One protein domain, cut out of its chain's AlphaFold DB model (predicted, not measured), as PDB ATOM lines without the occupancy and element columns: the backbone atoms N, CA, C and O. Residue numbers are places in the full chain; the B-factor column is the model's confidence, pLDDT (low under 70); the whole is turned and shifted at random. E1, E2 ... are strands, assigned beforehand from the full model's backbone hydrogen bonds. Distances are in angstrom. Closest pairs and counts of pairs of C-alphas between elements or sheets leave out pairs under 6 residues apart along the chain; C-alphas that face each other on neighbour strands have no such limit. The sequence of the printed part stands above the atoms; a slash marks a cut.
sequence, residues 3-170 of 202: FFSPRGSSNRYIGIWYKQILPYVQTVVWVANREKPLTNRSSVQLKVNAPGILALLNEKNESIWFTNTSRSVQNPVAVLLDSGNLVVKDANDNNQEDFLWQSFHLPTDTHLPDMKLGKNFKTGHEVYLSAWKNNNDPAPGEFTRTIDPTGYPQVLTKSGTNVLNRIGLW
ATOM      1  N   PHE A   3       3.924  21.134  38.256       93.81
ATOM      2  CA  PHE A   3       3.299  20.174  37.361       93.81
ATOM      3  C   PHE A   3       4.338  19.270  36.696       93.81
ATOM      4  O   PHE A   3       5.373  19.760  36.244       93.81
ATOM      5  N   PHE A   4       4.030  17.984  36.554       92.88
ATOM      6  CA  PHE A   4       4.873  17.020  35.850       92.88
ATOM      7  C   PHE A   4       4.035  15.952  35.133       92.88
ATOM      8  O   PHE A   4       2.850  15.778  35.424       92.88
ATOM      9  N   SER A   5       4.670  15.239  34.206       93.00
ATOM     10  CA  SER A   5       4.112  14.066  33.531       93.00
ATOM     11  C   SER A   5       5.113  12.914  33.635       93.00
ATOM     12  O   SER A   5       6.278  13.109  33.274       93.00
ATOM     13  N   PRO A   6       4.706  11.731  34.131       91.25
ATOM     14  CA  PRO A   6       5.551  10.544  34.119       91.25
ATOM     15  C   PRO A   6       6.007  10.192  32.699       91.25
ATOM     16  O   PRO A   6       5.314  10.464  31.713       91.25
ATOM     17  N   ARG A   7       7.175   9.558  32.581       87.69
ATOM     18  CA  ARG A   7       7.745   9.188  31.282       87.69
ATOM     19  C   ARG A   7       6.783   8.268  30.522       87.69
ATOM     20  O   ARG A   7       6.336   7.262  31.049       87.69
ATOM     21  N   GLY A   8       6.488   8.605  29.267       86.00
ATOM     22  CA  GLY A   8       5.593   7.802  28.425       86.00
ATOM     23  C   GLY A   8       4.102   7.941  28.756       86.00
ATOM     24  O   GLY A   8       3.305   7.185  28.215       86.00
ATOM     25  N   SER A   9       3.720   8.899  29.607       88.69
ATOM     26  CA  SER A   9       2.324   9.222  29.904       88.69
ATOM     27  C   SER A   9       1.975  10.628  29.414       88.69
ATOM     28  O   SER A   9       2.757  11.564  29.573       88.69
ATOM     29  N   SER A  10       0.789  10.790  28.826       90.50
ATOM     30  CA  SER A  10       0.205  12.107  28.534       90.50
ATOM     31  C   SER A  10      -0.495  12.721  29.750       90.50
ATOM     32  O   SER A  10      -0.833  13.904  29.720       90.50
ATOM     33  N   ASN A  11      -0.691  11.939  30.817       92.94
ATOM     34  CA  ASN A  11      -1.313  12.408  32.046       92.94
ATOM     35  C   ASN A  11      -0.397  13.397  32.766       92.94
ATOM     36  O   ASN A  11       0.828  13.235  32.813       92.94
ATOM     37  N   ARG A  12      -1.000  14.420  33.367       93.06
ATOM     38  CA  ARG A  12      -0.285  15.451  34.120       93.06
ATOM     39  C   ARG A  12      -0.770  15.513  35.565       93.06
ATOM     40  O   ARG A  12      -1.957  15.363  35.860       93.06
ATOM     41  N   TYR A  13       0.174  15.755  36.462       94.94
ATOM     42  CA  TYR A  13      -0.039  15.757  37.902       94.94
ATOM     43  C   TYR A  13       0.666  16.936  38.559       94.94
ATOM     44  O   TYR A  13       1.599  17.504  37.992       94.94
ATOM     45  N   ILE A  14       0.243  17.276  39.772       96.00
ATOM     46  CA  ILE A  14       0.996  18.133  40.686       96.00
ATOM     47  C   ILE A  14       1.794  17.244  41.621       96.00
ATOM     48  O   ILE A  14       1.235  16.351  42.259       96.00
ATOM     49  N   GLY A  15       3.092  17.514  41.716       96.75
ATOM     50  CA  GLY A  15       3.982  16.748  42.569       96.75
ATOM     51  C   GLY A  15       5.042  17.574  43.277       96.75
ATOM     52  O   GLY A  15       5.348  18.723  42.931       96.75
ATOM     53  N   ILE A  16       5.626  16.936  44.281       96.94
ATOM     54  CA  ILE A  16       6.841  17.363  44.968       96.94
ATOM     55  C   ILE A  16       7.926  16.369  44.577       96.94
ATOM     56  O   ILE A  16       7.685  15.167  44.526       96.94
ATOM     57  N   TRP A  17       9.115  16.870  44.274       94.50
ATOM     58  CA  TRP A  17      10.273  16.064  43.912       94.50
ATOM     59  C   TRP A  17      11.537  16.724  44.444       94.50
ATOM     60  O   TRP A  17      11.559  17.938  44.680       94.50
ATOM     61  N   TYR A  18      12.598  15.940  44.587       91.06
ATOM     62  CA  TYR A  18      13.905  16.471  44.951       91.06
ATOM     63  C   TYR A  18      14.491  17.329  43.827       91.06
ATOM     64  O   TYR A  18      14.557  16.905  42.674       91.06
ATOM     65  N   LYS A  19      14.961  18.535  44.161       85.00
ATOM     66  CA  LYS A  19      15.471  19.498  43.171       85.00
ATOM     67  C   LYS A  19      16.796  19.066  42.518       85.00
ATOM     68  O   LYS A  19      17.043  19.461  41.385       85.00
ATOM     69  N   GLN A  20      17.653  18.312  43.217       70.88
ATOM     70  CA  GLN A  20      19.061  18.107  42.827       70.88
ATOM     71  C   GLN A  20      19.609  16.704  43.159       70.88
ATOM     72  O   GLN A  20      20.692  16.585  43.719       70.88
ATOM     73  N   ILE A  21      18.882  15.628  42.837       70.25
ATOM     74  CA  ILE A  21      19.422  14.263  43.022       70.25
ATOM     75  C   ILE A  21      20.128  13.762  41.759       70.25
ATOM     76  O   ILE A  21      21.310  13.440  41.810       70.25
ATOM     77  N   LEU A  22      19.442  13.728  40.614       73.94
ATOM     78  CA  LEU A  22      20.027  13.351  39.327       73.94
ATOM     79  C   LEU A  22      19.454  14.252  38.224       73.94
ATOM     80  O   LEU A  22      18.238  14.430  38.175       73.94
ATOM     81  N   PRO A  23      20.274  14.785  37.302       69.88
ATOM     82  CA  PRO A  23      19.790  15.704  36.267       69.88
ATOM     83  C   PRO A  23      18.814  15.052  35.271       69.88
ATOM     84  O   PRO A  23      18.067  15.755  34.597       69.88
ATOM     85  N   TYR A  24      18.796  13.719  35.189       73.69
ATOM     86  CA  TYR A  24      17.985  12.935  34.250       73.69
ATOM     87  C   TYR A  24      16.858  12.124  34.915       73.69
ATOM     88  O   TYR A  24      16.068  11.498  34.206       73.69
ATOM     89  N   VAL A  25      16.757  12.120  36.251       79.75
ATOM     90  CA  VAL A  25      15.684  11.417  36.976       79.75
ATOM     91  C   VAL A  25      14.998  12.369  37.939       79.75
ATOM     92  O   VAL A  25      15.602  12.868  38.885       79.75
ATOM     93  N   GLN A  26      13.701  12.571  37.728       85.69
ATOM     94  CA  GLN A  26      12.856  13.287  38.671       85.69
ATOM     95  C   GLN A  26      12.342  12.309  39.735       85.69
ATOM     96  O   GLN A  26      11.425  11.531  39.484       85.69
ATOM     97  N   THR A  27      12.935  12.347  40.928       90.75
ATOM     98  CA  THR A  27      12.465  11.557  42.077       90.75
ATOM     99  C   THR A  27      11.285  12.262  42.736       90.75
ATOM    100  O   THR A  27      11.469  13.166  43.554       90.75
ATOM    101  N   VAL A  28      10.076  11.869  42.341       94.19
ATOM    102  CA  VAL A  28       8.814  12.371  42.895       94.19
ATOM    103  C   VAL A  28       8.555  11.712  44.250       94.19
ATOM    104  O   VAL A  28       8.665  10.501  44.375       94.19
ATOM    105  N   VAL A  29       8.228  12.519  45.260       95.62
ATOM    106  CA  VAL A  29       8.031  12.085  46.656       95.62
ATOM    107  C   VAL A  29       6.599  12.280  47.151       95.62
ATOM    108  O   VAL A  29       6.231  11.766  48.201       95.62
ATOM    109  N   TRP A  30       5.791  13.044  46.417       97.81
ATOM    110  CA  TRP A  30       4.382  13.268  46.724       97.81
ATOM    111  C   TRP A  30       3.626  13.696  45.464       97.81
ATOM    112  O   TRP A  30       4.179  14.428  44.638       97.81
ATOM    113  N   VAL A  31       2.367  13.272  45.322       98.00
ATOM    114  CA  VAL A  31       1.494  13.567  44.174       98.00
ATOM    115  C   VAL A  31       0.085  13.893  44.669       98.00
ATOM    116  O   VAL A  31      -0.546  13.056  45.308       98.00
ATOM    117  N   ALA A  32      -0.427  15.082  44.335       97.06
ATOM    118  CA  ALA A  32      -1.738  15.555  44.789       97.06
ATOM    119  C   ALA A  32      -2.885  14.772  44.132       97.06
ATOM    120  O   ALA A  32      -3.606  14.002  44.762       97.06
ATOM    121  N   ASN A  33      -3.030  14.933  42.819       96.12
ATOM    122  CA  ASN A  33      -4.142  14.416  42.028       96.12
ATOM    123  C   ASN A  33      -3.852  13.011  41.473       96.12
ATOM    124  O   ASN A  33      -4.163  12.719  40.320       96.12
ATOM    125  N   ARG A  34      -3.225  12.142  42.279       96.19
ATOM    126  CA  ARG A  34      -2.737  10.827  41.826       96.19
ATOM    127  C   ARG A  34      -3.837   9.901  41.295       96.19
ATOM    128  O   ARG A  34      -3.565   9.092  40.423       96.19
ATOM    129  N   GLU A  35      -5.067  10.042  41.783       94.88
ATOM    130  CA  GLU A  35      -6.232   9.254  41.339       94.88
ATOM    131  C   GLU A  35      -6.976   9.875  40.150       94.88
ATOM    132  O   GLU A  35      -7.696   9.186  39.432       94.88
ATOM    133  N   LYS A  36      -6.830  11.191  39.953       93.94
ATOM    134  CA  LYS A  36      -7.549  11.971  38.937       93.94
ATOM    135  C   LYS A  36      -6.542  12.765  38.098       93.94
ATOM    136  O   LYS A  36      -6.328  13.959  38.351       93.94
ATOM    137  N   PRO A  37      -5.875  12.109  37.130       93.75
ATOM    138  CA  PRO A  37      -4.926  12.774  36.253       93.75
ATOM    139  C   PRO A  37      -5.578  13.880  35.432       93.75
ATOM    140  O   PRO A  37      -6.746  13.807  35.054       93.75
ATOM    141  N   LEU A  38      -4.771  14.870  35.070       92.25
ATOM    142  CA  LEU A  38      -5.130  15.826  34.036       92.25
ATOM    143  C   LEU A  38      -4.867  15.188  32.670       92.25
ATOM    144  O   LEU A  38      -3.714  14.916  32.332       92.25
ATOM    145  N   THR A  39      -5.925  14.950  31.899       86.56
ATOM    146  CA  THR A  39      -5.852  14.337  30.561       86.56
ATOM    147  C   THR A  39      -5.753  15.369  29.436       86.56
ATOM    148  O   THR A  39      -5.184  15.087  28.384       86.56
ATOM    149  N   ASN A  40      -6.252  16.585  29.669       75.50
ATOM    150  CA  ASN A  40      -6.246  17.673  28.695       75.50
ATOM    151  C   ASN A  40      -5.169  18.711  29.032       75.50
ATOM    152  O   ASN A  40      -4.867  18.970  30.197       75.50
ATOM    153  N   ARG A  41      -4.614  19.357  28.000       67.25
ATOM    154  CA  ARG A  41      -3.613  20.435  28.135       67.25
ATOM    155  C   ARG A  41      -4.218  21.810  28.445       67.25
ATOM    156  O   ARG A  41      -3.529  22.814  28.291       67.25
ATOM    157  N   SER A  42      -5.484  21.853  28.854       73.25
ATOM    158  CA  SER A  42      -6.153  23.079  29.285       73.25
ATOM    159  C   SER A  42      -5.359  23.772  30.396       73.25
ATOM    160  O   SER A  42      -4.656  23.126  31.182       73.25
ATOM    161  N   SER A  43      -5.465  25.094  30.455       84.44
ATOM    162  CA  SER A  43      -4.898  25.907  31.522       84.44
ATOM    163  C   SER A  43      -5.482  25.458  32.862       84.44
ATOM    164  O   SER A  43      -6.682  25.523  33.119       84.44
ATOM    165  N   VAL A  44      -4.602  24.938  33.712       90.62
ATOM    166  CA  VAL A  44      -4.917  24.486  35.066       90.62
ATOM    167  C   VAL A  44      -4.129  25.317  36.058       90.62
ATOM    168  O   VAL A  44      -2.976  25.680  35.808       90.62
ATOM    169  N   GLN A  45      -4.744  25.617  37.194       92.62
ATOM    170  CA  GLN A  45      -4.146  26.468  38.214       92.62
ATOM    171  C   GLN A  45      -4.286  25.807  39.581       92.62
ATOM    172  O   GLN A  45      -5.365  25.349  39.951       92.62
ATOM    173  N   LEU A  46      -3.183  25.771  40.330       94.50
ATOM    174  CA  LEU A  46      -3.194  25.442  41.751       94.50
ATOM    175  C   LEU A  46      -3.357  26.748  42.530       94.50
ATOM    176  O   LEU A  46      -2.521  27.642  42.393       94.50
ATOM    177  N   LYS A  47      -4.424  26.871  43.319       94.56
ATOM    178  CA  LYS A  47      -4.723  28.074  44.104       94.56
ATOM    179  C   LYS A  47      -5.163  27.716  45.510       94.56
ATOM    180  O   LYS A  47      -5.805  26.691  45.718       94.56
ATOM    181  N   VAL A  48      -4.835  28.590  46.455       95.19
ATOM    182  CA  VAL A  48      -5.463  28.601  47.772       95.19
ATOM    183  C   VAL A  48      -6.586  29.635  47.748       95.19
ATOM    184  O   VAL A  48      -6.362  30.793  47.401       95.19
ATOM    185  N   ASN A  49      -7.800  29.201  48.064       90.69
ATOM    186  CA  ASN A  49      -8.983  30.056  48.099       90.69
ATOM    187  C   ASN A  49      -9.440  30.227  49.548       90.69
ATOM    188  O   ASN A  49      -9.271  29.305  50.347       90.69
ATOM    189  N   ALA A  50     -10.090  31.346  49.879       86.75
ATOM    190  CA  ALA A  50     -10.881  31.434  51.109       86.75
ATOM    191  C   ALA A  50     -11.964  30.340  51.057       86.75
ATOM    192  O   ALA A  50     -12.651  30.242  50.035       86.75
ATOM    193  N   PRO A  51     -12.094  29.464  52.070       89.56
ATOM    194  CA  PRO A  51     -11.677  29.607  53.478       89.56
ATOM    195  C   PRO A  51     -10.297  29.045  53.899       89.56
ATOM    196  O   PRO A  51      -9.997  28.996  55.088       89.56
ATOM    197  N   GLY A  52      -9.464  28.588  52.971       94.25
ATOM    198  CA  GLY A  52      -8.243  27.816  53.248       94.25
ATOM    199  C   GLY A  52      -8.100  26.571  52.380       94.25
ATOM    200  O   GLY A  52      -7.321  25.676  52.682       94.25
ATOM    201  N   ILE A  53      -8.867  26.470  51.299       95.94
ATOM    202  CA  ILE A  53      -8.887  25.274  50.461       95.94
ATOM    203  C   ILE A  53      -7.813  25.423  49.390       95.94
ATOM    204  O   ILE A  53      -7.868  26.349  48.580       95.94
ATOM    205  N   LEU A  54      -6.856  24.496  49.367       96.31
ATOM    206  CA  LEU A  54      -5.919  24.350  48.261       96.31
ATOM    207  C   LEU A  54      -6.592  23.496  47.188       96.31
ATOM    208  O   LEU A  54      -6.924  22.339  47.440       96.31
ATOM    209  N   ALA A  55      -6.801  24.058  46.001       95.88
ATOM    210  CA  ALA A  55      -7.526  23.415  44.916       95.88
ATOM    211  C   ALA A  55      -6.777  23.505  43.584       95.88
ATOM    212  O   ALA A  55      -6.170  24.522  43.243       95.88
ATOM    213  N   LEU A  56      -6.863  22.420  42.821       94.75
ATOM    214  CA  LEU A  56      -6.489  22.343  41.420       94.75
ATOM    215  C   LEU A  56      -7.736  22.584  40.573       94.75
ATOM    216  O   LEU A  56      -8.639  21.746  40.531       94.75
ATOM    217  N   LEU A  57      -7.762  23.727  39.899       92.94
ATOM    218  CA  LEU A  57      -8.902  24.199  39.126       92.94
ATOM    219  C   LEU A  57      -8.605  24.139  37.628       92.94
ATOM    220  O   LEU A  57      -7.475  24.400  37.199       92.94
ATOM    221  N   ASN A  58      -9.629  23.822  36.838       89.19
ATOM    222  CA  ASN A  58      -9.591  23.981  35.387       89.19
ATOM    223  C   ASN A  58      -9.951  25.418  34.958       89.19
ATOM    224  O   ASN A  58     -10.234  26.284  35.786       89.19
ATOM    225  N   GLU A  59      -9.977  25.664  33.649       87.31
ATOM    226  CA  GLU A  59     -10.325  26.965  33.050       87.31
ATOM    227  C   GLU A  59     -11.722  27.474  33.431       87.31
ATOM    228  O   GLU A  59     -11.959  28.679  33.444       87.31
ATOM    229  N   LYS A  60     -12.643  26.564  33.766       88.75
ATOM    230  CA  LYS A  60     -14.017  26.865  34.183       88.75
ATOM    231  C   LYS A  60     -14.157  27.035  35.701       88.75
ATOM    232  O   LYS A  60     -15.275  27.128  36.194       88.75
ATOM    233  N   ASN A  61     -13.045  27.066  36.444       87.94
ATOM    234  CA  ASN A  61     -13.003  27.027  37.911       87.94
ATOM    235  C   ASN A  61     -13.642  25.769  38.531       87.94
ATOM    236  O   ASN A  61     -13.988  25.768  39.712       87.94
ATOM    237  N   GLU A  62     -13.771  24.680  37.774       89.25
ATOM    238  CA  GLU A  62     -14.216  23.397  38.318       89.25
ATOM    239  C   GLU A  62     -13.038  22.706  39.014       89.25
ATOM    240  O   GLU A  62     -11.914  22.671  38.499       89.25
ATOM    241  N   SER A  63     -13.301  22.155  40.200       91.25
ATOM    242  CA  SER A  63     -12.275  21.520  41.024       91.25
ATOM    243  C   SER A  63     -12.003  20.088  40.580       91.25
ATOM    244  O   SER A  63     -12.889  19.234  40.590       91.25
ATOM    245  N   ILE A  64     -10.754  19.817  40.215       92.25
ATOM    246  CA  ILE A  64     -10.272  18.480  39.843       92.25
ATOM    247  C   ILE A  64      -9.773  17.736  41.085       92.25
ATOM    248  O   ILE A  64      -9.971  16.529  41.232       92.25
ATOM    249  N   TRP A  65      -9.123  18.473  41.980       95.06
ATOM    250  CA  TRP A  65      -8.594  17.997  43.248       95.06
ATOM    251  C   TRP A  65      -8.600  19.154  44.242       95.06
ATOM    252  O   TRP A  65      -8.332  20.292  43.860       95.06
ATOM    253  N   PHE A  66      -8.878  18.876  45.509       95.50
ATOM    254  CA  PHE A  66      -8.858  19.883  46.559       95.50
ATOM    255  C   PHE A  66      -8.576  19.252  47.918       95.50
ATOM    256  O   PHE A  66      -8.720  18.042  48.104       95.50
ATOM    257  N   THR A  67      -8.174  20.085  48.870       94.56
ATOM    258  CA  THR A  67      -7.950  19.677  50.253       94.56
ATOM    259  C   THR A  67      -9.216  19.811  51.089       94.56
ATOM    260  O   THR A  67      -9.983  20.761  50.941       94.56
ATOM    261  N   ASN A  68      -9.401  18.887  52.031       88.50
ATOM    262  CA  ASN A  68     -10.366  19.073  53.107       88.50
ATOM    263  C   ASN A  68      -9.693  19.856  54.233       88.50
ATOM    264  O   ASN A  68      -8.611  19.483  54.689       88.50
ATOM    265  N   THR A  69     -10.338  20.931  54.674       85.81
ATOM    266  CA  THR A  69      -9.903  21.738  55.817       85.81
ATOM    267  C   THR A  69     -10.959  21.685  56.910       85.81
ATOM    268  O   THR A  69     -12.151  21.588  56.630       85.81
ATOM    269  N   SER A  70     -10.517  21.691  58.167       78.62
ATOM    270  CA  SER A  70     -11.401  21.593  59.337       78.62
ATOM    271  C   SER A  70     -11.959  22.942  59.788       78.62
ATOM    272  O   SER A  70     -12.979  22.989  60.471       78.62
ATOM    273  N   ARG A  71     -11.284  24.039  59.431       89.62
ATOM    274  CA  ARG A  71     -11.628  25.402  59.836       89.62
ATOM    275  C   ARG A  71     -11.324  26.398  58.727       89.62
ATOM    276  O   ARG A  71     -10.537  26.110  57.831       89.62
ATOM    277  N   SER A  72     -11.947  27.567  58.821       91.50
ATOM    278  CA  SER A  72     -11.727  28.693  57.911       91.50
ATOM    279  C   SER A  72     -10.762  29.706  58.518       91.50
ATOM    280  O   SER A  72     -10.761  29.889  59.736       91.50
ATOM    281  N   VAL A  73      -9.978  30.384  57.683       92.88
ATOM    282  CA  VAL A  73      -9.047  31.447  58.100       92.88
ATOM    283  C   VAL A  73      -9.152  32.683  57.215       92.88
ATOM    284  O   VAL A  73      -9.691  32.618  56.110       92.88
ATOM    285  N   GLN A  74      -8.656  33.819  57.714       91.00
ATOM    286  CA  GLN A  74      -8.803  35.110  57.040       91.00
ATOM    287  C   GLN A  74      -7.799  35.293  55.902       91.00
ATOM    288  O   GLN A  74      -8.172  35.793  54.843       91.00
ATOM    289  N   ASN A  75      -6.546  34.874  56.101       93.94
ATOM    290  CA  ASN A  75      -5.477  35.060  55.124       93.94
ATOM    291  C   ASN A  75      -4.785  33.727  54.788       93.94
ATOM    292  O   ASN A  75      -3.652  33.484  55.211       93.94
ATOM    293  N   PRO A  76      -5.466  32.810  54.074       95.12
ATOM    294  CA  PRO A  76      -4.925  31.487  53.807       95.12
ATOM    295  C   PRO A  76      -3.761  31.531  52.813       95.12
ATOM    296  O   PRO A  76      -3.879  32.070  51.712       95.12
ATOM    297  N   VAL A  77      -2.658  30.874  53.166       95.12
ATOM    298  CA  VAL A  77      -1.473  30.722  52.316       95.12
ATOM    299  C   VAL A  77      -1.041  29.264  52.231       95.12
ATOM    300  O   VAL A  77      -1.140  28.514  53.202       95.12
ATOM    301  N   ALA A  78      -0.535  28.865  51.062       96.12
ATOM    302  CA  ALA A  78       0.094  27.565  50.854       96.12
ATOM    303  C   ALA A  78       1.620  27.721  50.856       96.12
ATOM    304  O   ALA A  78       2.161  28.531  50.101       96.12
ATOM    305  N   VAL A  79       2.313  26.946  51.688       96.00
ATOM    306  CA  VAL A  79       3.768  27.032  51.872       96.00
ATOM    307  C   VAL A  79       4.374  25.640  51.759       96.00
ATOM    308  O   VAL A  79       3.919  24.706  52.412       96.00
ATOM    309  N   LEU A  80       5.408  25.495  50.932       96.81
ATOM    310  CA  LEU A  80       6.242  24.297  50.924       96.81
ATOM    311  C   LEU A  80       7.383  24.500  51.923       96.81
ATOM    312  O   LEU A  80       8.239  25.350  51.691       96.81
ATOM    313  N   LEU A  81       7.366  23.749  53.022       95.94
ATOM    314  CA  LEU A  81       8.398  23.799  54.056       95.94
ATOM    315  C   LEU A  81       9.674  23.075  53.606       95.94
ATOM    316  O   LEU A  81       9.628  22.210  52.726       95.94
ATOM    317  N   ASP A  82      10.794  23.365  54.268       93.25
ATOM    318  CA  ASP A  82      12.095  22.737  53.984       93.25
ATOM    319  C   ASP A  82      12.099  21.218  54.229       93.25
ATOM    320  O   ASP A  82      12.838  20.487  53.573       93.25
ATOM    321  N   SER A  83      11.211  20.719  55.099       93.62
ATOM    322  CA  SER A  83      10.974  19.278  55.293       93.62
ATOM    323  C   SER A  83      10.335  18.592  54.076       93.62
ATOM    324  O   SER A  83      10.268  17.368  54.007       93.62
ATOM    325  N   GLY A  84       9.836  19.365  53.105       95.12
ATOM    326  CA  GLY A  84       9.044  18.879  51.976       95.12
ATOM    327  C   GLY A  84       7.544  18.791  52.265       95.12
ATOM    328  O   GLY A  84       6.783  18.396  51.380       95.12
ATOM    329  N   ASN A  85       7.098  19.174  53.465       97.12
ATOM    330  CA  ASN A  85       5.681  19.251  53.811       97.12
ATOM    331  C   ASN A  85       5.037  20.476  53.145       97.12
ATOM    332  O   ASN A  85       5.425  21.616  53.409       97.12
ATOM    333  N   LEU A  86       4.054  20.252  52.273       97.19
ATOM    334  CA  LEU A  86       3.189  21.313  51.771       97.19
ATOM    335  C   LEU A  86       2.084  21.546  52.791       97.19
ATOM    336  O   LEU A  86       1.293  20.644  53.061       97.19
ATOM    337  N   VAL A  87       2.003  22.765  53.305       96.25
ATOM    338  CA  VAL A  87       1.026  23.142  54.322       96.25
ATOM    339  C   VAL A  87       0.136  24.274  53.840       96.25
ATOM    340  O   VAL A  87       0.556  25.116  53.045       96.25
ATOM    341  N   VAL A  88      -1.091  24.304  54.349       96.44
ATOM    342  CA  VAL A  88      -1.961  25.481  54.297       96.44
ATOM    343  C   VAL A  88      -2.072  26.038  55.712       96.44
ATOM    344  O   VAL A  88      -2.393  25.287  56.633       96.44
ATOM    345  N   LYS A  89      -1.829  27.338  55.884       94.75
ATOM    346  CA  LYS A  89      -1.959  28.050  57.167       94.75
ATOM    347  C   LYS A  89      -2.545  29.450  56.992       94.75
ATOM    348  O   LYS A  89      -2.632  29.933  55.863       94.75
ATOM    349  N   ASP A  90      -2.932  30.095  58.089       94.38
ATOM    350  CA  ASP A  90      -3.201  31.538  58.093       94.38
ATOM    351  C   ASP A  90      -1.863  32.291  58.126       94.38
ATOM    352  O   ASP A  90      -1.009  32.009  58.964       94.38
ATOM    353  N   ALA A  91      -1.651  33.233  57.210       93.69
ATOM    354  CA  ALA A  91      -0.454  34.071  57.202       93.69
ATOM    355  C   ALA A  91      -0.404  35.056  58.377       93.69
ATOM    356  O   ALA A  91       0.675  35.548  58.699       93.69
ATOM    357  N   ASN A  92      -1.548  35.337  59.006       92.25
ATOM    358  CA  ASN A  92      -1.634  36.214  60.169       92.25
ATOM    359  C   ASN A  92      -1.404  35.465  61.494       92.25
ATOM    360  O   ASN A  92      -1.306  36.103  62.542       92.25
ATOM    361  N   ASP A  93      -1.343  34.132  61.463       88.69
ATOM    362  CA  ASP A  93      -1.086  33.315  62.643       88.69
ATOM    363  C   ASP A  93       0.421  33.093  62.828       88.69
ATOM    364  O   ASP A  93       1.129  32.606  61.941       88.69
ATOM    365  N   ASN A  94       0.913  33.463  64.010       85.88
ATOM    366  CA  ASN A  94       2.315  33.304  64.389       85.88
ATOM    367  C   ASN A  94       2.627  31.893  64.904       85.88
ATOM    368  O   ASN A  94       3.803  31.555  65.066       85.88
ATOM    369  N   ASN A  95       1.614  31.062  65.166       88.44
ATOM    370  CA  ASN A  95       1.824  29.672  65.527       88.44
ATOM    371  C   ASN A  95       2.348  28.893  64.312       88.44
ATOM    372  O   ASN A  95       1.641  28.654  63.333       88.44
ATOM    373  N   GLN A  96       3.616  28.486  64.378       78.06
ATOM    374  CA  GLN A  96       4.288  27.815  63.266       78.06
ATOM    375  C   GLN A  96       3.716  26.428  62.949       78.06
ATOM    376  O   GLN A  96       3.971  25.937  61.852       78.06
ATOM    377  N   GLU A  97       2.943  25.827  63.859       82.94
ATOM    378  CA  GLU A  97       2.411  24.465  63.721       82.94
ATOM    379  C   GLU A  97       0.884  24.400  63.541       82.94
ATOM    380  O   GLU A  97       0.338  23.312  63.338       82.94
ATOM    381  N   ASP A  98       0.176  25.535  63.575       90.62
ATOM    382  CA  ASP A  98      -1.282  25.566  63.388       90.62
ATOM    383  C   ASP A  98      -1.664  25.528  61.897       90.62
ATOM    384  O   ASP A  98      -2.050  26.514  61.262       90.62
ATOM    385  N   PHE A  99      -1.506  24.344  61.310       93.06
ATOM    386  CA  PHE A  99      -1.813  24.082  59.909       93.06
ATOM    387  C   PHE A  99      -3.279  23.668  59.712       93.06
ATOM    388  O   PHE A  99      -3.771  22.742  60.358       93.06
ATOM    389  N   LEU A 100      -3.957  24.261  58.722       94.06
ATOM    390  CA  LEU A 100      -5.288  23.825  58.277       94.06
ATOM    391  C   LEU A 100      -5.234  22.489  57.533       94.06
ATOM    392  O   LEU A 100      -6.182  21.705  57.569       94.06
ATOM    393  N   TRP A 101      -4.147  22.269  56.795       95.44
ATOM    394  CA  TRP A 101      -3.918  21.079  55.990       95.44
ATOM    395  C   TRP A 101      -2.421  20.850  55.791       95.44
ATOM    396  O   TRP A 101      -1.650  21.808  55.737       95.44
ATOM    397  N   GLN A 102      -2.019  19.584  55.662       95.44
ATOM    398  CA  GLN A 102      -0.629  19.179  55.455       95.44
ATOM    399  C   GLN A 102      -0.551  17.975  54.513       95.44
ATOM    400  O   GLN A 102      -1.291  17.001  54.690       95.44
ATOM    401  N   SER A 103       0.391  17.985  53.568       96.62
ATOM    402  CA  SER A 103       0.627  16.850  52.668       96.62
ATOM    403  C   SER A 103       1.123  15.615  53.414       96.62
ATOM    404  O   SER A 103       0.846  14.496  52.996       96.62
ATOM    405  N   PHE A 104       1.802  15.795  54.550       95.31
ATOM    406  CA  PHE A 104       2.287  14.691  55.384       95.31
ATOM    407  C   PHE A 104       1.163  13.838  55.994       95.31
ATOM    408  O   PHE A 104       1.400  12.678  56.318       95.31
ATOM    409  N   HIS A 105      -0.066  14.360  56.098       94.06
ATOM    410  CA  HIS A 105      -1.233  13.576  56.522       94.06
ATOM    411  C   HIS A 105      -1.845  12.728  55.394       94.06
ATOM    412  O   HIS A 105      -2.648  11.840  55.681       94.06
ATOM    413  N   LEU A 106      -1.481  12.993  54.133       94.38
ATOM    414  CA  LEU A 106      -1.917  12.258  52.940       94.38
ATOM    415  C   LEU A 106      -0.703  11.902  52.060       94.38
ATOM    416  O   LEU A 106      -0.515  12.488  50.989       94.38
ATOM    417  N   PRO A 107       0.157  10.982  52.519       95.44
ATOM    418  CA  PRO A 107       1.350  10.568  51.789       95.44
ATOM    419  C   PRO A 107       1.026   9.777  50.513       95.44
ATOM    420  O   PRO A 107      -0.088   9.285  50.323       95.44
ATOM    421  N   THR A 108       2.030   9.607  49.647       96.56
ATOM    422  CA  THR A 108       1.957   8.685  48.503       96.56
ATOM    423  C   THR A 108       2.683   7.374  48.803       96.56
ATOM    424  O   THR A 108       2.317   6.654  49.724       96.56
ATOM    425  N   ASP A 109       3.706   7.041  48.034       95.12
ATOM    426  CA  ASP A 109       4.553   5.857  48.132       95.12
ATOM    427  C   ASP A 109       5.855   6.109  48.908       95.12
ATOM    428  O   ASP A 109       6.589   5.170  49.208       95.12
ATOM    429  N   THR A 110       6.136   7.369  49.246       94.25
ATOM    430  CA  THR A 110       7.401   7.803  49.839       94.25
ATOM    431  C   THR A 110       7.206   8.299  51.268       94.25
ATOM    432  O   THR A 110       6.290   9.064  51.561       94.25
ATOM    433  N   HIS A 111       8.111   7.882  52.154       93.25
ATOM    434  CA  HIS A 111       8.246   8.426  53.502       93.25
ATOM    435  C   HIS A 111       9.446   9.376  53.552       93.25
ATOM    436  O   HIS A 111      10.559   8.992  53.190       93.25
ATOM    437  N   LEU A 112       9.193  10.624  53.942       93.06
ATOM    438  CA  LEU A 112      10.187  11.675  54.151       93.06
ATOM    439  C   LEU A 112      10.500  11.810  55.647       93.06
ATOM    440  O   LEU A 112       9.688  11.394  56.482       93.06
ATOM    441  N   PRO A 113      11.641  12.427  56.003       91.00
ATOM    442  CA  PRO A 113      11.891  12.857  57.374       91.00
ATOM    443  C   PRO A 113      10.706  13.651  57.946       91.00
ATOM    444  O   PRO A 113       9.979  14.320  57.214       91.00
ATOM    445  N   ASP A 114      10.488  13.528  59.254       88.25
ATOM    446  CA  ASP A 114       9.414  14.180  60.026       88.25
ATOM    447  C   ASP A 114       7.970  13.753  59.694       88.25
ATOM    448  O   ASP A 114       7.031  14.119  60.409       88.25
ATOM    449  N   MET A 115       7.755  12.914  58.674       91.38
ATOM    450  CA  MET A 115       6.448  12.308  58.420       91.38
ATOM    451  C   MET A 115       6.092  11.291  59.507       91.38
ATOM    452  O   MET A 115       6.850  10.361  59.789       91.38
ATOM    453  N   LYS A 116       4.880  11.400  60.054       90.94
ATOM    454  CA  LYS A 116       4.339  10.447  61.030       90.94
ATOM    455  C   LYS A 116       3.476   9.411  60.313       90.94
ATOM    456  O   LYS A 116       2.461   9.765  59.725       90.94
ATOM    457  N   LEU A 117       3.875   8.141  60.370       91.31
ATOM    458  CA  LEU A 117       3.053   7.016  59.916       91.31
ATOM    459  C   LEU A 117       2.310   6.387  61.099       91.31
ATOM    460  O   LEU A 117       2.771   6.457  62.239       91.31
ATOM    461  N   GLY A 118       1.189   5.732  60.816       91.06
ATOM    462  CA  GLY A 118       0.361   5.023  61.786       91.06
ATOM    463  C   GLY A 118      -0.964   5.715  62.082       91.06
ATOM    464  O   GLY A 118      -1.411   6.601  61.354       91.06
ATOM    465  N   LYS A 119      -1.625   5.258  63.146       90.06
ATOM    466  CA  LYS A 119      -2.970   5.699  63.513       90.06
ATOM    467  C   LYS A 119      -2.923   6.811  64.554       90.06
ATOM    468  O   LYS A 119      -2.372   6.641  65.638       90.06
ATOM    469  N   ASN A 120      -3.562   7.933  64.252       89.06
ATOM    470  CA  ASN A 120      -3.874   8.942  65.249       89.06
ATOM    471  C   ASN A 120      -5.063   8.449  66.085       89.06
ATOM    472  O   ASN A 120      -6.194   8.418  65.607       89.06
ATOM    473  N   PHE A 121      -4.827   8.063  67.338       88.50
ATOM    474  CA  PHE A 121      -5.889   7.535  68.204       88.50
ATOM    475  C   PHE A 121      -6.922   8.581  68.641       88.50
ATOM    476  O   PHE A 121      -8.027   8.200  69.014       88.50
ATOM    477  N   LYS A 122      -6.601   9.880  68.569       89.12
ATOM    478  CA  LYS A 122      -7.546  10.961  68.888       89.12
ATOM    479  C   LYS A 122      -8.525  11.207  67.740       89.12
ATOM    480  O   LYS A 122      -9.712  11.378  67.984       89.12
ATOM    481  N   THR A 123      -8.037  11.232  66.498       86.50
ATOM    482  CA  THR A 123      -8.865  11.536  65.312       86.50
ATOM    483  C   THR A 123      -9.344  10.296  64.560       86.50
ATOM    484  O   THR A 123     -10.214  10.397  63.703       86.50
ATOM    485  N   GLY A 124      -8.755   9.130  64.831       88.75
ATOM    486  CA  GLY A 124      -8.973   7.893  64.082       88.75
ATOM    487  C   GLY A 124      -8.259   7.836  62.727       88.75
ATOM    488  O   GLY A 124      -8.254   6.768  62.115       88.75
ATOM    489  N   HIS A 125      -7.643   8.936  62.273       89.69
ATOM    490  CA  HIS A 125      -6.977   9.030  60.970       89.69
ATOM    491  C   HIS A 125      -5.753   8.115  60.900       89.69
ATOM    492  O   HIS A 125      -4.900   8.151  61.788       89.69
ATOM    493  N   GLU A 126      -5.650   7.320  59.838       93.12
ATOM    494  CA  GLU A 126      -4.512   6.434  59.590       93.12
ATOM    495  C   GLU A 126      -3.653   6.987  58.453       93.12
ATOM    496  O   GLU A 126      -4.141   7.265  57.358       93.12
ATOM    497  N   VAL A 127      -2.354   7.120  58.713       94.44
ATOM    498  CA  VAL A 127      -1.359   7.556  57.735       94.44
ATOM    499  C   VAL A 127      -0.505   6.356  57.336       94.44
ATOM    500  O   VAL A 127       0.208   5.780  58.158       94.44
ATOM    501  N   TYR A 128      -0.557   5.980  56.062       94.88
ATOM    502  CA  TYR A 128       0.142   4.821  55.504       94.88
ATOM    503  C   TYR A 128       0.646   5.137  54.095       94.88
ATOM    504  O   TYR A 128       0.125   6.029  53.433       94.88
ATOM    505  N   LEU A 129       1.641   4.397  53.610       96.88
ATOM    506  CA  LEU A 129       2.143   4.557  52.245       96.88
ATOM    507  C   LEU A 129       1.406   3.624  51.288       96.88
ATOM    508  O   LEU A 129       1.113   2.479  51.634       96.88
ATOM    509  N   SER A 130       1.179   4.074  50.061       96.19
ATOM    510  CA  SER A 130       0.631   3.266  48.970       96.19
ATOM    511  C   SER A 130       1.481   3.434  47.720       96.19
ATOM    512  O   SER A 130       1.655   4.553  47.226       96.19
ATOM    513  N   ALA A 131       1.989   2.314  47.208       95.44
ATOM    514  CA  ALA A 131       2.820   2.270  46.015       95.44
ATOM    515  C   ALA A 131       2.124   2.940  44.824       95.44
ATOM    516  O   ALA A 131       0.897   3.065  44.787       95.44
ATOM    517  N   TRP A 132       2.902   3.373  43.839       95.94
ATOM    518  CA  TRP A 132       2.348   3.703  42.530       95.94
ATOM    519  C   TRP A 132       1.858   2.430  41.843       95.94
ATOM    520  O   TRP A 132       2.392   1.342  42.067       95.94
ATOM    521  N   LYS A 133       0.847   2.562  40.986       95.25
ATOM    522  CA  LYS A 133       0.313   1.448  40.204       95.25
ATOM    523  C   LYS A 133       1.368   0.868  39.267       95.25
ATOM    524  O   LYS A 133       1.419  -0.343  39.081       95.25
ATOM    525  N   ASN A 134       2.197   1.725  38.672       91.31
ATOM    526  CA  ASN A 134       3.403   1.357  37.930       91.31
ATOM    527  C   ASN A 134       4.308   2.591  37.738       91.31
ATOM    528  O   ASN A 134       3.972   3.691  38.166       91.31
ATOM    529  N   ASN A 135       5.437   2.425  37.041       89.19
ATOM    530  CA  ASN A 135       6.427   3.489  36.809       89.19
ATOM    531  C   ASN A 135       5.876   4.749  36.109       89.19
ATOM    532  O   ASN A 135       6.478   5.817  36.214       89.19
ATOM    533  N   ASN A 136       4.757   4.632  35.390       91.06
ATOM    534  CA  ASN A 136       4.190   5.704  34.571       91.06
ATOM    535  C   ASN A 136       2.819   6.181  35.092       91.06
ATOM    536  O   ASN A 136       2.245   7.118  34.529       91.06
ATOM    537  N   ASP A 137       2.292   5.550  36.145       94.00
ATOM    538  CA  ASP A 137       0.974   5.824  36.715       94.00
ATOM    539  C   ASP A 137       1.053   5.916  38.253       94.00
ATOM    540  O   ASP A 137       1.144   4.883  38.929       94.00
ATOM    541  N   PRO A 138       1.012   7.141  38.817       96.00
ATOM    542  CA  PRO A 138       1.093   7.369  40.251       96.00
ATOM    543  C   PRO A 138      -0.185   7.016  41.014       96.00
ATOM    544  O   PRO A 138      -0.185   7.139  42.242       96.00
ATOM    545  N   ALA A 139      -1.266   6.585  40.353       97.06
ATOM    546  CA  ALA A 139      -2.466   6.110  41.038       97.06
ATOM    547  C   ALA A 139      -2.125   5.047  42.104       97.06
ATOM    548  O   ALA A 139      -1.093   4.378  41.985       97.06
ATOM    549  N   PRO A 140      -2.935   4.898  43.170       96.69
ATOM    550  CA  PRO A 140      -2.707   3.874  44.183       96.69
ATOM    551  C   PRO A 140      -2.553   2.484  43.556       96.69
ATOM    552  O   PRO A 140      -3.419   2.013  42.817       96.69
ATOM    553  N   GLY A 141      -1.410   1.859  43.818       94.94
ATOM    554  CA  GLY A 141      -1.095   0.498  43.415       94.94
ATOM    555  C   GLY A 141      -1.569  -0.533  44.435       94.94
ATOM    556  O   GLY A 141      -2.230  -0.220  45.421       94.94
ATOM    557  N   GLU A 142      -1.195  -1.785  44.192       94.56
ATOM    558  CA  GLU A 142      -1.629  -2.930  45.000       94.56
ATOM    559  C   GLU A 142      -0.997  -2.958  46.402       94.56
ATOM    560  O   GLU A 142      -1.608  -3.430  47.364       94.56
ATOM    561  N   PHE A 143       0.229  -2.439  46.525       94.81
ATOM    562  CA  PHE A 143       1.022  -2.557  47.741       94.81
ATOM    563  C   PHE A 143       0.873  -1.349  48.661       94.81
ATOM    564  O   PHE A 143       1.016  -0.197  48.241       94.81
ATOM    565  N   THR A 144       0.683  -1.619  49.949       96.19
ATOM    566  CA  THR A 144       0.662  -0.599  51.003       96.19
ATOM    567  C   THR A 144       1.648  -0.926  52.114       96.19
ATOM    568  O   THR A 144       1.989  -2.090  52.345       96.19
ATOM    569  N   ARG A 145       2.111   0.110  52.817       94.31
ATOM    570  CA  ARG A 145       2.919  -0.005  54.031       94.31
ATOM    571  C   ARG A 145       2.222   0.736  55.165       94.31
ATOM    572  O   ARG A 145       2.102   1.957  55.111       94.31
ATOM    573  N   THR A 146       1.781  -0.003  56.176       93.69
ATOM    574  CA  THR A 146       1.029   0.516  57.330       93.69
ATOM    575  C   THR A 146       1.714   0.132  58.644       93.69
ATOM    576  O   THR A 146       2.506  -0.813  58.685       93.69
ATOM    577  N   ILE A 147       1.410   0.874  59.710       92.69
ATOM    578  CA  ILE A 147       1.729   0.499  61.086       92.69
ATOM    579  C   ILE A 147       0.459  -0.067  61.712       92.69
ATOM    580  O   ILE A 147      -0.491   0.672  61.958       92.69
ATOM    581  N   ASP A 148       0.465  -1.366  61.989       90.75
ATOM    582  CA  ASP A 148      -0.584  -2.027  62.755       90.75
ATOM    583  C   ASP A 148      -0.325  -1.804  64.249       90.75
ATOM    584  O   ASP A 148       0.704  -2.268  64.749       90.75
ATOM    585  N   PRO A 149      -1.206  -1.086  64.968       88.75
ATOM    586  CA  PRO A 149      -1.033  -0.832  66.391       88.75
ATOM    587  C   PRO A 149      -1.525  -1.985  67.282       88.75
ATOM    588  O   PRO A 149      -1.470  -1.857  68.503       88.75
ATOM    589  N   THR A 150      -2.061  -3.072  66.719       87.00
ATOM    590  CA  THR A 150      -2.676  -4.155  67.498       87.00
ATOM    591  C   THR A 150      -1.630  -4.907  68.324       87.00
ATOM    592  O   THR A 150      -0.745  -5.569  67.784       87.00
ATOM    593  N   GLY A 151      -1.749  -4.839  69.652       86.94
ATOM    594  CA  GLY A 151      -0.756  -5.404  70.566       86.94
ATOM    595  C   GLY A 151       0.520  -4.562  70.575       86.94
ATOM    596  O   GLY A 151       0.491  -3.397  70.960       86.94
ATOM    597  N   TYR A 152       1.642  -5.149  70.157       85.62
ATOM    598  CA  TYR A 152       2.872  -4.392  69.925       85.62
ATOM    599  C   TYR A 152       2.872  -3.840  68.501       85.62
ATOM    600  O   TYR A 152       2.735  -4.645  67.576       85.62
ATOM    601  N   PRO A 153       3.076  -2.520  68.302       89.19
ATOM    602  CA  PRO A 153       3.084  -1.930  66.973       89.19
ATOM    603  C   PRO A 153       4.025  -2.666  66.019       89.19
ATOM    604  O   PRO A 153       5.158  -2.988  66.391       89.19
ATOM    605  N   GLN A 154       3.559  -2.913  64.793       89.69
ATOM    606  CA  GLN A 154       4.324  -3.586  63.740       89.69
ATOM    607  C   GLN A 154       4.197  -2.849  62.417       89.69
ATOM    608  O   GLN A 154       3.112  -2.395  62.059       89.69
ATOM    609  N   VAL A 155       5.267  -2.822  61.626       90.94
ATOM    610  CA  VAL A 155       5.169  -2.370  60.233       90.94
ATOM    611  C   VAL A 155       4.837  -3.551  59.330       90.94
ATOM    612  O   VAL A 155       5.566  -4.549  59.299       90.94
ATOM    613  N   LEU A 156       3.765  -3.402  58.558       92.38
ATOM    614  CA  LEU A 156       3.263  -4.404  57.627       92.38
ATOM    615  C   LEU A 156       3.336  -3.886  56.195       92.38
ATOM    616  O   LEU A 156       2.917  -2.761  55.914       92.38
ATOM    617  N   THR A 157       3.790  -4.742  55.285       94.25
ATOM    618  CA  THR A 157       3.563  -4.571  53.850       94.25
ATOM    619  C   THR A 157       2.417  -5.479  53.431       94.25
ATOM    620  O   THR A 157       2.458  -6.686  53.689       94.25
ATOM    621  N   LYS A 158       1.394  -4.905  52.799       94.62
ATOM    622  CA  LYS A 158       0.179  -5.615  52.391       94.62
ATOM    623  C   LYS A 158      -0.041  -5.520  50.881       94.62
ATOM    624  O   LYS A 158       0.296  -4.495  50.295       94.62
ATOM    625  N   SER A 159      -0.632  -6.556  50.289       95.19
ATOM    626  CA  SER A 159      -1.349  -6.494  49.007       95.19
ATOM    627  C   SER A 159      -2.836  -6.670  49.318       95.19
ATOM    628  O   SER A 159      -3.257  -7.718  49.815       95.19
ATOM    629  N   GLY A 160      -3.623  -5.606  49.139       91.44
ATOM    630  CA  GLY A 160      -5.001  -5.565  49.636       91.44
ATOM    631  C   GLY A 160      -5.076  -5.898  51.135       91.44
ATOM    632  O   GLY A 160      -4.492  -5.203  51.969       91.44
ATOM    633  N   THR A 161      -5.776  -6.978  51.486       90.81
ATOM    634  CA  THR A 161      -5.895  -7.476  52.870       90.81
ATOM    635  C   THR A 161      -4.796  -8.465  53.269       90.81
ATOM    636  O   THR A 161      -4.626  -8.735  54.460       90.81
ATOM    637  N   ASN A 162      -4.024  -8.985  52.312       95.69
ATOM    638  CA  ASN A 162      -3.001  -9.997  52.555       95.69
ATOM    639  C   ASN A 162      -1.710  -9.357  53.066       95.69
ATOM    640  O   ASN A 162      -1.143  -8.473  52.423       95.69
ATOM    641  N   VAL A 163      -1.206  -9.833  54.205       95.06
ATOM    642  CA  VAL A 163       0.097  -9.415  54.739       95.06
ATOM    643  C   VAL A 163       1.195 -10.200  54.030       95.06
ATOM    644  O   VAL A 163       1.288 -11.413  54.191       95.06
ATOM    645  N   LEU A 164       2.039  -9.503  53.271       92.06
ATOM    646  CA  LEU A 164       3.148 -10.105  52.524       92.06
ATOM    647  C   LEU A 164       4.426 -10.165  53.350       92.06
ATOM    648  O   LEU A 164       5.175 -11.134  53.285       92.06
ATOM    649  N   ASN A 165       4.688  -9.104  54.112       90.44
ATOM    650  CA  ASN A 165       5.891  -8.990  54.920       90.44
ATOM    651  C   ASN A 165       5.607  -8.245  56.226       90.44
ATOM    652  O   ASN A 165       4.769  -7.338  56.278       90.44
ATOM    653  N   ARG A 166       6.357  -8.611  57.267       90.69
ATOM    654  CA  ARG A 166       6.382  -7.961  58.575       90.69
ATOM    655  C   ARG A 166       7.811  -7.532  58.867       90.69
ATOM    656  O   ARG A 166       8.697  -8.370  58.977       90.69
ATOM    657  N   ILE A 167       8.027  -6.234  59.057       87.25
ATOM    658  CA  ILE A 167       9.329  -5.728  59.530       87.25
ATOM    659  C   ILE A 167       9.503  -6.052  61.015       87.25
ATOM    660  O   ILE A 167      10.614  -6.078  61.520       87.25
ATOM    661  N   GLY A 168       8.409  -6.338  61.716       85.94
ATOM    662  CA  GLY A 168       8.424  -6.774  63.103       85.94
ATOM    663  C   GLY A 168       8.105  -5.652  64.081       85.94
ATOM    664  O   GLY A 168       7.597  -4.601  63.691       85.94
ATOM    665  N   LEU A 169       8.343  -5.934  65.359       88.88
ATOM    666  CA  LEU A 169       7.900  -5.116  66.485       88.88
ATOM    667  C   LEU A 169       8.821  -3.919  66.703       88.88
ATOM    668  O   LEU A 169      10.026  -4.008  66.457       88.88
ATOM    669  N   TRP A 170       8.277  -2.833  67.245       85.81
ATOM    670  CA  TRP A 170       9.098  -1.782  67.839       85.81
ATOM    671  C   TRP A 170       9.688  -2.262  69.172       85.81
ATOM    672  O   TRP A 170       8.942  -2.626  70.078       85.81
TER     673      TRP A 170
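This is residues 3 to 170 of the 202 residues of the protein "Bulb-type lectin domain-containing protein" of Capsicum baccatum (UniProt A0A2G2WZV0). With little regular structure, hairpin E1-E2 is in the middle, sheet E3-E4-E5 and hairpin E6-E7 on one side, curled sheet E8-E9-E10-E11 on the other. Both sheets are meanders, runs of antiparallel neighbours. Of 168 printed residues, 65 are in eleven named strands: class all strand. The whole is compact: radius of gyration of the C-alphas 17.3 A, spans 47 by 43 by 31 A.

Start at hairpin E1, residues 13 to 17, and E2, 28 to 31: N 16 and O 30 are 2.9 A apart. The closest C-alphas of E3, 45 to 49, and E6, 76 to 80, are Val 48 and Val 77, 6.4 A. In hairpin E9, 137 to 148, and E10, 154 to 159, find N 146 and O 156 3.0 A apart.

Find C-alpha 13 at (-0.039, 15.757, 37.902), where E1 begins. E9 is 27.2 A long. E11, 162 to 169, ends at C-alpha 169 (7.900, -5.116, 66.485).

The printed part has no cut. Residues 32 to 44 and 91 to 128 are long links. Residues 23 and 41 have pLDDT under 70.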